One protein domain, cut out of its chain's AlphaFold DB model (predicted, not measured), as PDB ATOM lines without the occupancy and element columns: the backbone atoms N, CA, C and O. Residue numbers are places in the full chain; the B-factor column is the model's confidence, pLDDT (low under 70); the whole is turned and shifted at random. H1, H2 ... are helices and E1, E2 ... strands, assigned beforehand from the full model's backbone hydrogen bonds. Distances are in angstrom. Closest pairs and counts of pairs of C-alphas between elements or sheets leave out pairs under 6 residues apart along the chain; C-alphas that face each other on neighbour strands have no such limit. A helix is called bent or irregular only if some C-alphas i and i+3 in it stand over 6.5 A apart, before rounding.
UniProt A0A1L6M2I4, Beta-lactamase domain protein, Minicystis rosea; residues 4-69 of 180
ATOM      1  N   ASP A   4      53.275-105.210 -36.320       96.94
ATOM      2  CA  ASP A   4      52.678-106.539 -36.229       96.94
ATOM      3  C   ASP A   4      53.624-107.646 -36.710       96.94
ATOM      4  O   ASP A   4      53.411-108.814 -36.401       96.94
ATOM      5  N   HIS A   5      54.726-107.267 -37.359       97.62
ATOM      6  CA  HIS A   5      55.804-108.171 -37.762       97.62
ATOM      7  C   HIS A   5      57.021-108.035 -36.853       97.62
ATOM      8  O   HIS A   5      57.601-109.028 -36.421       97.62
ATOM      9  N   ILE A   6      57.431-106.795 -36.562       97.38
ATOM     10  CA  ILE A   6      58.677-106.528 -35.834       97.38
ATOM     11  C   ILE A   6      58.484-106.422 -34.316       97.38
ATOM     12  O   ILE A   6      59.443-106.565 -33.560       97.38
ATOM     13  N   GLY A   7      57.255-106.194 -33.843       96.38
ATOM     14  CA  GLY A   7      56.957-105.980 -32.425       96.38
ATOM     15  C   GLY A   7      57.262-107.185 -31.534       96.38
ATOM     16  O   GLY A   7      57.497-107.011 -30.345       96.38
ATOM     17  N   GLY A   8      57.326-108.393 -32.105       96.38
ATOM     18  CA  GLY A   8      57.732-109.614 -31.402       96.38
ATOM     19  C   GLY A   8      59.246-109.855 -31.343       96.38
ATOM     20  O   GLY A   8      59.675-110.878 -30.817       96.38
ATOM     21  N   ALA A   9      60.073-108.964 -31.898       97.50
ATOM     22  CA  ALA A   9      61.520-109.174 -31.983       97.50
ATOM     23  C   ALA A   9      62.271-108.802 -30.687       97.50
ATOM     24  O   ALA A   9      63.411-109.221 -30.477       97.50
ATOM     25  N   PHE A  10      61.662-108.015 -29.801       97.88
ATOM     26  CA  PHE A  10      62.285-107.535 -28.570       97.88
ATOM     27  C   PHE A  10      61.333-107.645 -27.378       97.88
ATOM     28  O   PHE A  10      60.116-107.570 -27.525       97.88
ATOM     29  N   ALA A  11      61.903-107.842 -26.195       96.88
ATOM     30  CA  ALA A  11      61.165-107.901 -24.944       96.88
ATOM     31  C   ALA A  11      60.796-106.491 -24.445       96.88
ATOM     32  O   ALA A  11      61.325-105.489 -24.929       96.88
ATOM     33  N   ALA A  12      59.899-106.392 -23.461       94.69
ATOM     34  CA  ALA A  12      59.396-105.105 -22.971       94.69
ATOM     35  C   ALA A  12      60.513-104.180 -22.442       94.69
ATOM     36  O   ALA A  12      60.447-102.964 -22.615       94.69
ATOM     37  N   GLU A  13      61.566-104.753 -21.857       94.94
ATOM     38  CA  GLU A  13      62.766-104.052 -21.390       94.94
ATOM     39  C   GLU A  13      63.724-103.617 -22.518       94.94
ATOM     40  O   GLU A  13      64.687-102.894 -22.266       94.94
ATOM     41  N   GLY A  14      63.469-104.034 -23.764       95.06
ATOM     42  CA  GLY A  14      64.222-103.641 -24.958       95.06
ATOM     43  C   GLY A  14      65.357-104.587 -25.359       95.06
ATOM     44  O   GLY A  14      66.085-104.283 -26.305       95.06
ATOM     45  N   SER A  15      65.519-105.724 -24.675       97.75
ATOM     46  CA  SER A  15      66.454-106.782 -25.073       97.75
ATOM     47  C   SER A  15      65.945-107.532 -26.317       97.75
ATOM     48  O   SER A  15      64.743-107.567 -26.580       97.75
ATOM     49  N   ALA A  16      66.840-108.119 -27.121       98.25
ATOM     50  CA  ALA A  16      66.415-108.979 -28.230       98.25
ATOM     51  C   ALA A  16      65.768-110.257 -27.680       98.25
ATOM     52  O   ALA A  16      66.398-110.973 -26.902       98.25
ATOM     53  N   LEU A  17      64.556-110.580 -28.139       98.06
ATOM     54  CA  LEU A  17      63.825-111.767 -27.683       98.06
ATOM     55  C   LEU A  17      64.484-113.065 -28.178       98.06
ATOM     56  O   LEU A  17      64.413-114.104 -27.527       98.06
ATOM     57  N   PHE A  18      65.188-112.979 -29.310       98.00
ATOM     58  CA  PHE A  18      65.980-114.060 -29.887       98.00
ATOM     59  C   PHE A  18      67.473-113.676 -29.849       98.00
ATOM     60  O   PHE A  18      68.025-113.199 -30.847       98.00
ATOM     61  N   PRO A  19      68.157-113.831 -28.697       96.50
ATOM     62  CA  PRO A  19      69.515-113.309 -28.493       96.50
ATOM     63  C   PRO A  19      70.592-114.017 -29.327       96.50
ATOM     64  O   PRO A  19      71.656-113.448 -29.551       96.50
ATOM     65  N   ASN A  20      70.304-115.221 -29.827       97.50
ATOM     66  CA  ASN A  20      71.221-116.014 -30.652       97.50
ATOM     67  C   ASN A  20      70.894-115.957 -32.155       97.50
ATOM     68  O   ASN A  20      71.514-116.672 -32.935       97.50
ATOM     69  N   ALA A  21      69.903-115.158 -32.560       97.38
ATOM     70  CA  ALA A  21      69.501-115.017 -33.957       97.38
ATOM     71  C   ALA A  21      70.060-113.730 -34.576       97.38
ATOM     72  O   ALA A  21      70.179-112.705 -33.898       97.38
ATOM     73  N   ASP A  22      70.338-113.778 -35.875       96.44
ATOM     74  CA  ASP A  22      70.545-112.586 -36.696       96.44
ATOM     75  C   ASP A  22      69.189-112.041 -37.183       96.44
ATOM     76  O   ASP A  22      68.266-112.805 -37.477       96.44
ATOM     77  N   LEU A  23      69.062-110.711 -37.270       96.69
ATOM     78  CA  LEU A  23      67.896-110.031 -37.841       96.69
ATOM     79  C   LEU A  23      68.191-109.679 -39.298       96.69
ATOM     80  O   LEU A  23      68.898-108.710 -39.583       96.69
ATOM     81  N   PHE A  24      67.636-110.464 -40.217       95.69
ATOM     82  CA  PHE A  24      67.757-110.240 -41.654       95.69
ATOM     83  C   PHE A  24      66.723-109.220 -42.131       95.69
ATOM     84  O   PHE A  24      65.518-109.408 -41.972       95.69
ATOM     85  N   VAL A  25      67.200-108.129 -42.723       96.12
ATOM     86  CA  VAL A  25      66.368-107.025 -43.211       96.12
ATOM     87  C   VAL A  25      67.051-106.368 -44.405       96.12
ATOM     88  O   VAL A  25      68.273-106.261 -44.446       96.12
ATOM     89  N   THR A  26      66.307-105.930 -45.418       96.25
ATOM     90  CA  THR A  26      66.932-105.222 -46.545       96.25
ATOM     91  C   THR A  26      67.455-103.860 -46.098       96.25
ATOM     92  O   THR A  26      66.934-103.239 -45.166       96.25
ATOM     93  N   LYS A  27      68.499-103.361 -46.766       95.75
ATOM     94  CA  LYS A  27      69.022-102.022 -46.478       95.75
ATOM     95  C   LYS A  27      67.960-100.939 -46.701       95.75
ATOM     96  O   LYS A  27      67.828-100.051 -45.870       95.75
ATOM     97  N   GLN A  28      67.167-101.056 -47.765       96.50
ATOM     98  CA  GLN A  28      66.074-100.136 -48.098       96.50
ATOM     99  C   GLN A  28      65.048-100.039 -46.969       96.50
ATOM    100  O   GLN A  28      64.536 -98.961 -46.679       96.50
ATOM    101  N   GLU A  29      64.763-101.167 -46.321       97.19
ATOM    102  CA  GLU A  29      63.830-101.214 -45.210       97.19
ATOM    103  C   GLU A  29      64.419-100.506 -43.979       97.19
ATOM    104  O   GLU A  29      63.767 -99.639 -43.402       97.19
ATOM    105  N   VAL A  30      65.681-100.783 -43.625       98.00
ATOM    106  CA  VAL A  30      66.370-100.072 -42.529       98.00
ATOM    107  C   VAL A  30      66.423 -98.569 -42.790       98.00
ATOM    108  O   VAL A  30      66.061 -97.786 -41.911       98.00
ATOM    109  N   ASP A  31      66.831 -98.164 -43.990       98.06
ATOM    110  CA  ASP A  31      66.968 -96.759 -44.366       98.06
ATOM    111  C   ASP A  31      65.615 -96.030 -44.268       98.06
ATOM    112  O   ASP A  31      65.564 -94.918 -43.752       98.06
ATOM    113  N   TYR A  32      64.508 -96.662 -44.680       98.19
ATOM    114  CA  TYR A  32      63.165 -96.087 -44.551       98.19
ATOM    115  C   TYR A  32      62.743 -95.920 -43.084       98.19
ATOM    116  O   TYR A  32      62.393 -94.819 -42.667       98.19
ATOM    117  N   TRP A  33      62.808 -96.984 -42.276       98.31
ATOM    118  CA  TRP A  33      62.293 -96.972 -40.898       98.31
ATOM    119  C   TRP A  33      63.172 -96.208 -39.897       98.31
ATOM    120  O   TRP A  33      62.730 -95.912 -38.783       98.31
ATOM    121  N   THR A  34      64.406 -95.871 -40.278       98.19
ATOM    122  CA  THR A  34      65.319 -95.037 -39.478       98.19
ATOM    123  C   THR A  34      65.388 -93.586 -39.958       98.19
ATOM    124  O   THR A  34      66.008 -92.753 -39.295       98.19
ATOM    125  N   ASN A  35      64.729 -93.243 -41.069       98.25
ATOM    126  CA  ASN A  35      64.714 -91.883 -41.590       98.25
ATOM    127  C   ASN A  35      63.825 -90.967 -40.726       98.25
ATOM    128  O   ASN A  35      62.601 -91.107 -40.692       98.25
ATOM    129  N   ALA A  36      64.449 -89.994 -40.055       97.12
ATOM    130  CA  ALA A  36      63.763 -89.073 -39.149       97.12
ATOM    131  C   ALA A  36      62.735 -88.170 -39.853       97.12
ATOM    132  O   ALA A  36      61.674 -87.899 -39.292       97.12
ATOM    133  N   GLU A  37      63.012 -87.731 -41.083       97.50
ATOM    134  CA  GLU A  37      62.093 -86.886 -41.855       97.50
ATOM    135  C   GLU A  37      60.843 -87.668 -42.268       97.50
ATOM    136  O   GLU A  37      59.721 -87.185 -42.122       97.50
ATOM    137  N   THR A  38      61.031 -88.913 -42.709       96.94
ATOM    138  CA  THR A  38      59.941 -89.828 -43.067       96.94
ATOM    139  C   THR A  38      59.092 -90.146 -41.838       96.94
ATOM    140  O   THR A  38      57.867 -90.060 -41.903       96.94
ATOM    141  N   ALA A  39      59.720 -90.438 -40.693       96.69
ATOM    142  CA  ALA A  39      59.013 -90.688 -39.437       96.69
ATOM    143  C   ALA A  39      58.187 -89.473 -38.975       96.69
ATOM    144  O   ALA A  39      57.052 -89.630 -38.523       96.69
ATOM    145  N   ALA A  40      58.728 -88.258 -39.119       96.00
ATOM    146  CA  ALA A  40      58.040 -87.020 -38.751       96.00
ATOM    147  C   ALA A  40      56.811 -86.738 -39.633       96.00
ATOM    148  O   ALA A  40      55.822 -86.183 -39.154       96.00
ATOM    149  N   GLN A  41      56.857 -87.139 -40.906       95.31
ATOM    150  CA  GLN A  41      55.753 -86.977 -41.860       95.31
ATOM    151  C   GLN A  41      54.744 -88.133 -41.826       95.31
ATOM    152  O   GLN A  41      53.656 -88.016 -42.392       95.31
ATOM    153  N   ALA A  42      55.077 -89.249 -41.172       93.81
ATOM    154  CA  ALA A  42      54.207 -90.412 -41.090       93.81
ATOM    155  C   ALA A  42      52.872 -90.065 -40.401       93.81
ATOM    156  O   ALA A  42      52.887 -89.342 -39.399       93.81
ATOM    157  N   PRO A  43      51.726 -90.598 -40.868       92.19
ATOM    158  CA  PRO A  43      50.441 -90.425 -40.196       92.19
ATOM    159  C   PRO A  43      50.486 -90.866 -38.729       92.19
ATOM    160  O   PRO A  43      51.180 -91.825 -38.381       92.19
ATOM    161  N   GLU A  44      49.728 -90.182 -37.867       92.62
ATOM    162  CA  GLU A  44      49.636 -90.549 -36.450       92.62
ATOM    163  C   GLU A  44      49.074 -91.970 -36.256       92.62
ATOM    164  O   GLU A  44      48.448 -92.553 -37.145       92.62
ATOM    165  N   GLY A  45      49.272 -92.531 -35.062       94.31
ATOM    166  CA  GLY A  45      48.783 -93.863 -34.718       94.31
ATOM    167  C   GLY A  45      49.737 -94.973 -35.157       94.31
ATOM    168  O   GLY A  45      50.946 -94.882 -34.942       94.31
ATOM    169  N   LEU A  46      49.190 -96.049 -35.735       93.88
ATOM    170  CA  LEU A  46      49.920 -97.305 -35.958       93.88
ATOM    171  C   LEU A  46      51.136 -97.157 -36.886       93.88
ATOM    172  O   LEU A  46      52.154 -97.815 -36.664       93.88
ATOM    173  N   ILE A  47      51.060 -96.282 -37.894       94.44
ATOM    174  CA  ILE A  47      52.175 -96.069 -38.826       94.44
ATOM    175  C   ILE A  47      53.334 -95.374 -38.115       94.44
ATOM    176  O   ILE A  47      54.439 -95.911 -38.111       94.44
ATOM    177  N   ARG A  48      53.094 -94.249 -37.428       95.50
ATOM    178  CA  ARG A  48      54.135 -93.578 -36.634       95.50
ATOM    179  C   ARG A  48      54.705 -94.480 -35.541       95.50
ATOM    180  O   ARG A  48      55.920 -94.548 -35.383       95.50
ATOM    181  N   TYR A  49      53.855 -95.239 -34.853       96.81
ATOM    182  CA  TYR A  49      54.307 -96.195 -33.843       96.81
ATOM    183  C   TYR A  49      55.188 -97.311 -34.436       96.81
ATOM    184  O   TYR A  49      56.130 -97.765 -33.790       96.81
ATOM    185  N   SER A  50      54.961 -97.709 -35.694       97.94
ATOM    186  CA  SER A  50      55.817 -98.685 -36.384       97.94
ATOM    187  C   SER A  50      57.258 -98.192 -36.560       97.94
ATOM    188  O   SER A  50      58.174 -99.001 -36.426       97.94
ATOM    189  N   PHE A  51      57.495 -96.887 -36.765       98.25
ATOM    190  CA  PHE A  51      58.860 -96.329 -36.789       98.25
ATOM    191  C   PHE A  51      59.571 -96.516 -35.447       98.25
ATOM    192  O   PHE A  51      60.722 -96.955 -35.412       98.25
ATOM    193  N   GLU A  52      58.883 -96.251 -34.334       96.06
ATOM    194  CA  GLU A  52      59.444 -96.457 -32.995       96.06
ATOM    195  C   GLU A  52      59.772 -97.935 -32.737       96.06
ATOM    196  O   GLU A  52      60.845 -98.255 -32.222       96.06
ATOM    197  N   MET A  53      58.869 -98.850 -33.108       97.88
ATOM    198  CA  MET A  53      59.072-100.294 -32.933       97.88
ATOM    199  C   MET A  53      60.218-100.819 -33.798       97.88
ATOM    200  O   MET A  53      61.054-101.581 -33.310       97.88
ATOM    201  N   ALA A  54      60.301-100.382 -35.055       98.19
ATOM    202  CA  ALA A  54      61.380-100.762 -35.955       98.19
ATOM    203  C   ALA A  54      62.746-100.322 -35.406       98.19
ATOM    204  O   ALA A  54      63.672-101.130 -35.350       98.19
ATOM    205  N   GLN A  55      62.865 -99.085 -34.914       97.81
ATOM    206  CA  GLN A  55      64.106 -98.586 -34.312       97.81
ATOM    207  C   GLN A  55      64.479 -99.335 -33.023       97.81
ATOM    208  O   GLN A  55      65.655 -99.644 -32.819       97.81
ATOM    209  N   LYS A  56      63.501 -99.682 -32.172       97.94
ATOM    210  CA  LYS A  56      63.741-100.517 -30.979       97.94
ATOM    211  C   LYS A  56      64.270-101.899 -31.352       97.94
ATOM    212  O   LYS A  56      65.247-102.342 -30.753       97.94
ATOM    213  N   ALA A  57      63.681-102.543 -32.356       98.38
ATOM    214  CA  ALA A  57      64.146-103.838 -32.838       98.38
ATOM    215  C   ALA A  57      65.559-103.759 -33.433       98.38
ATOM    216  O   ALA A  57      66.425-104.548 -33.076       98.38
ATOM    217  N   LEU A  58      65.847-102.768 -34.280       98.38
ATOM    218  CA  LEU A  58      67.199-102.590 -34.824       98.38
ATOM    219  C   LEU A  58      68.231-102.378 -33.710       98.38
ATOM    220  O   LEU A  58      69.299-102.992 -33.721       98.38
ATOM    221  N   LYS A  59      67.891-101.566 -32.702       98.25
ATOM    222  CA  LYS A  59      68.749-101.331 -31.538       98.25
ATOM    223  C   LYS A  59      68.974-102.598 -30.709       98.25
ATOM    224  O   LYS A  59      70.098-102.817 -30.265       98.25
ATOM    225  N   SER A  60      67.942-103.416 -30.489       98.25
ATOM    226  CA  SER A  60      68.044-104.611 -29.640       98.25
ATOM    227  C   SER A  60      68.928-105.703 -30.256       98.25
ATOM    228  O   SER A  60      69.611-106.431 -29.530       98.25
ATOM    229  N   TYR A  61      68.981-105.789 -31.588       98.31
ATOM    230  CA  TYR A  61      69.860-106.717 -32.304       98.31
ATOM    231  C   TYR A  61      71.259-106.143 -32.561       98.31
ATOM    232  O   TYR A  61      72.230-106.905 -32.571       98.31
ATOM    233  N   GLY A  62      71.403-104.823 -32.717       96.62
ATOM    234  CA  GLY A  62      72.697-104.148 -32.848       96.62
ATOM    235  C   GLY A  62      73.555-104.740 -33.971       96.62
ATOM    236  O   GLY A  62      73.140-104.793 -35.125       96.62
ATOM    237  N   GLY A  63      74.747-105.246 -33.635       96.62
ATOM    238  CA  GLY A  63      75.668-105.867 -34.602       96.62
ATOM    239  C   GLY A  63      75.169-107.162 -35.269       96.62
ATOM    240  O   GLY A  63      75.857-107.689 -36.143       96.62
ATOM    241  N   ARG A  64      73.999-107.679 -34.869       97.25
ATOM    242  CA  ARG A  64      73.327-108.848 -35.466       97.25
ATOM    243  C   ARG A  64      72.286-108.481 -36.526       97.25
ATOM    244  O   ARG A  64      71.594-109.356 -37.036       97.25
ATOM    245  N   VAL A  65      72.152-107.202 -36.873       97.62
ATOM    246  CA  VAL A  65      71.374-106.793 -38.048       97.62
ATOM    247  C   VAL A  65      72.175-107.141 -39.305       97.62
ATOM    248  O   VAL A  65      73.313-106.701 -39.471       97.62
ATOM    249  N   ARG A  66      71.589-107.950 -40.191       95.56
ATOM    250  CA  ARG A  66      72.194-108.382 -41.456       95.56
ATOM    251  C   ARG A  66      71.404-107.820 -42.621       95.56
ATOM    252  O   ARG A  66      70.196-108.037 -42.718       95.56
ATOM    253  N   HIS A  67      72.100-107.128 -43.518       94.69
ATOM    254  CA  HIS A  67      71.482-106.659 -44.745       94.69
ATOM    255  C   HIS A  67      71.292-107.812 -45.719       94.69
ATOM    256  O   HIS A  67      72.233-108.529 -46.053       94.69
ATOM    257  N   VAL A  68      70.050-107.989 -46.145       90.19
ATOM    258  CA  VAL A  68      69.692-108.966 -47.165       90.19
ATOM    259  C   VAL A  68      70.018-108.393 -48.537       90.19
ATOM    260  O   VAL A  68      69.458-107.368 -48.930       90.19
ATOM    261  N   GLU A  69      70.881-109.089 -49.271       85.19
ATOM    262  CA  GLU A  69      71.065-108.868 -50.702       85.19
ATOM    263  C   GLU A  69      69.900-109.505 -51.467       85.19
ATOM    264  O   GLU A  69      69.522-110.658 -51.235       85.19
TER     265      GLU A  69
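AT A GLANCE: This is residues 4 to 69 of the 180 residues of the protein "Beta-lactamase domain protein" of Minicystis rosea (UniProt A0A1L6M2I4). Picture one long, kinked helix, H3, making the spine of the domain, with the short helix H1 packed on its middle and the shorter H2 beyond H1; the chain goes out through H1 and H2 and comes back along H3, and the tiny parallel strand pair E1 and E2 joins the two ends of this path. Before E1 comes a long stretch with no named element, residues 4 to 22, which passes by H3 and then loops round to E1 near that helix's last residues. The printed part has 66 residues, with three named helices and two named strands in the order E1, H1, H2, H3, E2; the sheet has the order E1, E2 and is parallel, and the class is mostly helix. The whole is compact, with a radius of gyration of the C-alphas of 11.8 A, and the C-alphas span 35 by 29 by 17 A along their three main axes.

HOW THE PARTS SIT: Begin at Asp 4 and read on through residues 4 to 22, whose C-alphas lie 6 to 17 A from the mean of all C-alphas. You then reach E1, residues 23 to 25, which is the parallel neighbour of E2, residues 65 to 67, with 32 degrees between their directions. Look at the C-alphas of 24 and 66, which face each other at 4.8 A, then at N 25 and O 66, 3.0 A apart, and N 66 and O 23, 2.9 A apart, both within hydrogen-bond range. Next comes H1, residues 27 to 34; its closest C-alpha pair with E2 is that of Lys 27 and His 67, 5.5 A. H2, residues 36 to 41, is close to H1 but not clearly touching it, the closest C-alphas being those of Tyr 32 and Thr 38, 7.2 A. H3, residues 46 to 64, touches H1 with its residues 51 to 55 alone; the closest C-alphas are those of Trp 33 and Phe 51, 5.4 A. H1 and H3 run opposite ways at a steep tilt of 59 degrees. H2 and H3 only just touch, with 3 pairs of C-alphas within 8 A, made by residues 48 to 51 of H3 alone; the closest are those of Ala 39 and Phe 51, 6.2 A. They run opposite ways at a shallow tilt of 16 degrees, a helical hairpin. H2 is apart from E1 and from E2. E1, the helices H1, H2 and H3, and E2 make a strand-helix-strand unit, two parallel neighbour strands with helices between them. In H1 and H2 every O i to N i+4 pair is within hydrogen-bond range; in H3 12 of 15 are.

IN THESE COORDINATES: Find C-alpha 23 at (67.896, -110.031, -37.841), where the three residues of E1 begin; they cover 6.3 A. H1 covers 10.6 A and H2 8.7 A. Find C-alpha 46 at (49.920, -97.305, -35.958); from there H3 runs 26.1 A to C-alpha 64 at (73.327, -108.848, -35.466). On the way it has a kink of 36 degrees near residue 58, and it is irregular, with C-alphas 60 and 63 9.2 A apart; its line is a rough one. E2 covers 6.7 A and ends with C-alpha 67 at (71.482, -106.659, -44.745).

THE WHOLE: The two C-alphas farthest apart are those of Asn 20 and Gln 41, 34.8 A. From the first printed C-alpha, that of Asp 4, to the last, that of Glu 69, it is 23.5 A. The printed part has no cut, and the links E1 to H1, H1 to H2, H2 to H3 and H3 to E2 are tight. The mean pLDDT of the printed part is 96.5, and no printed residue is under 70.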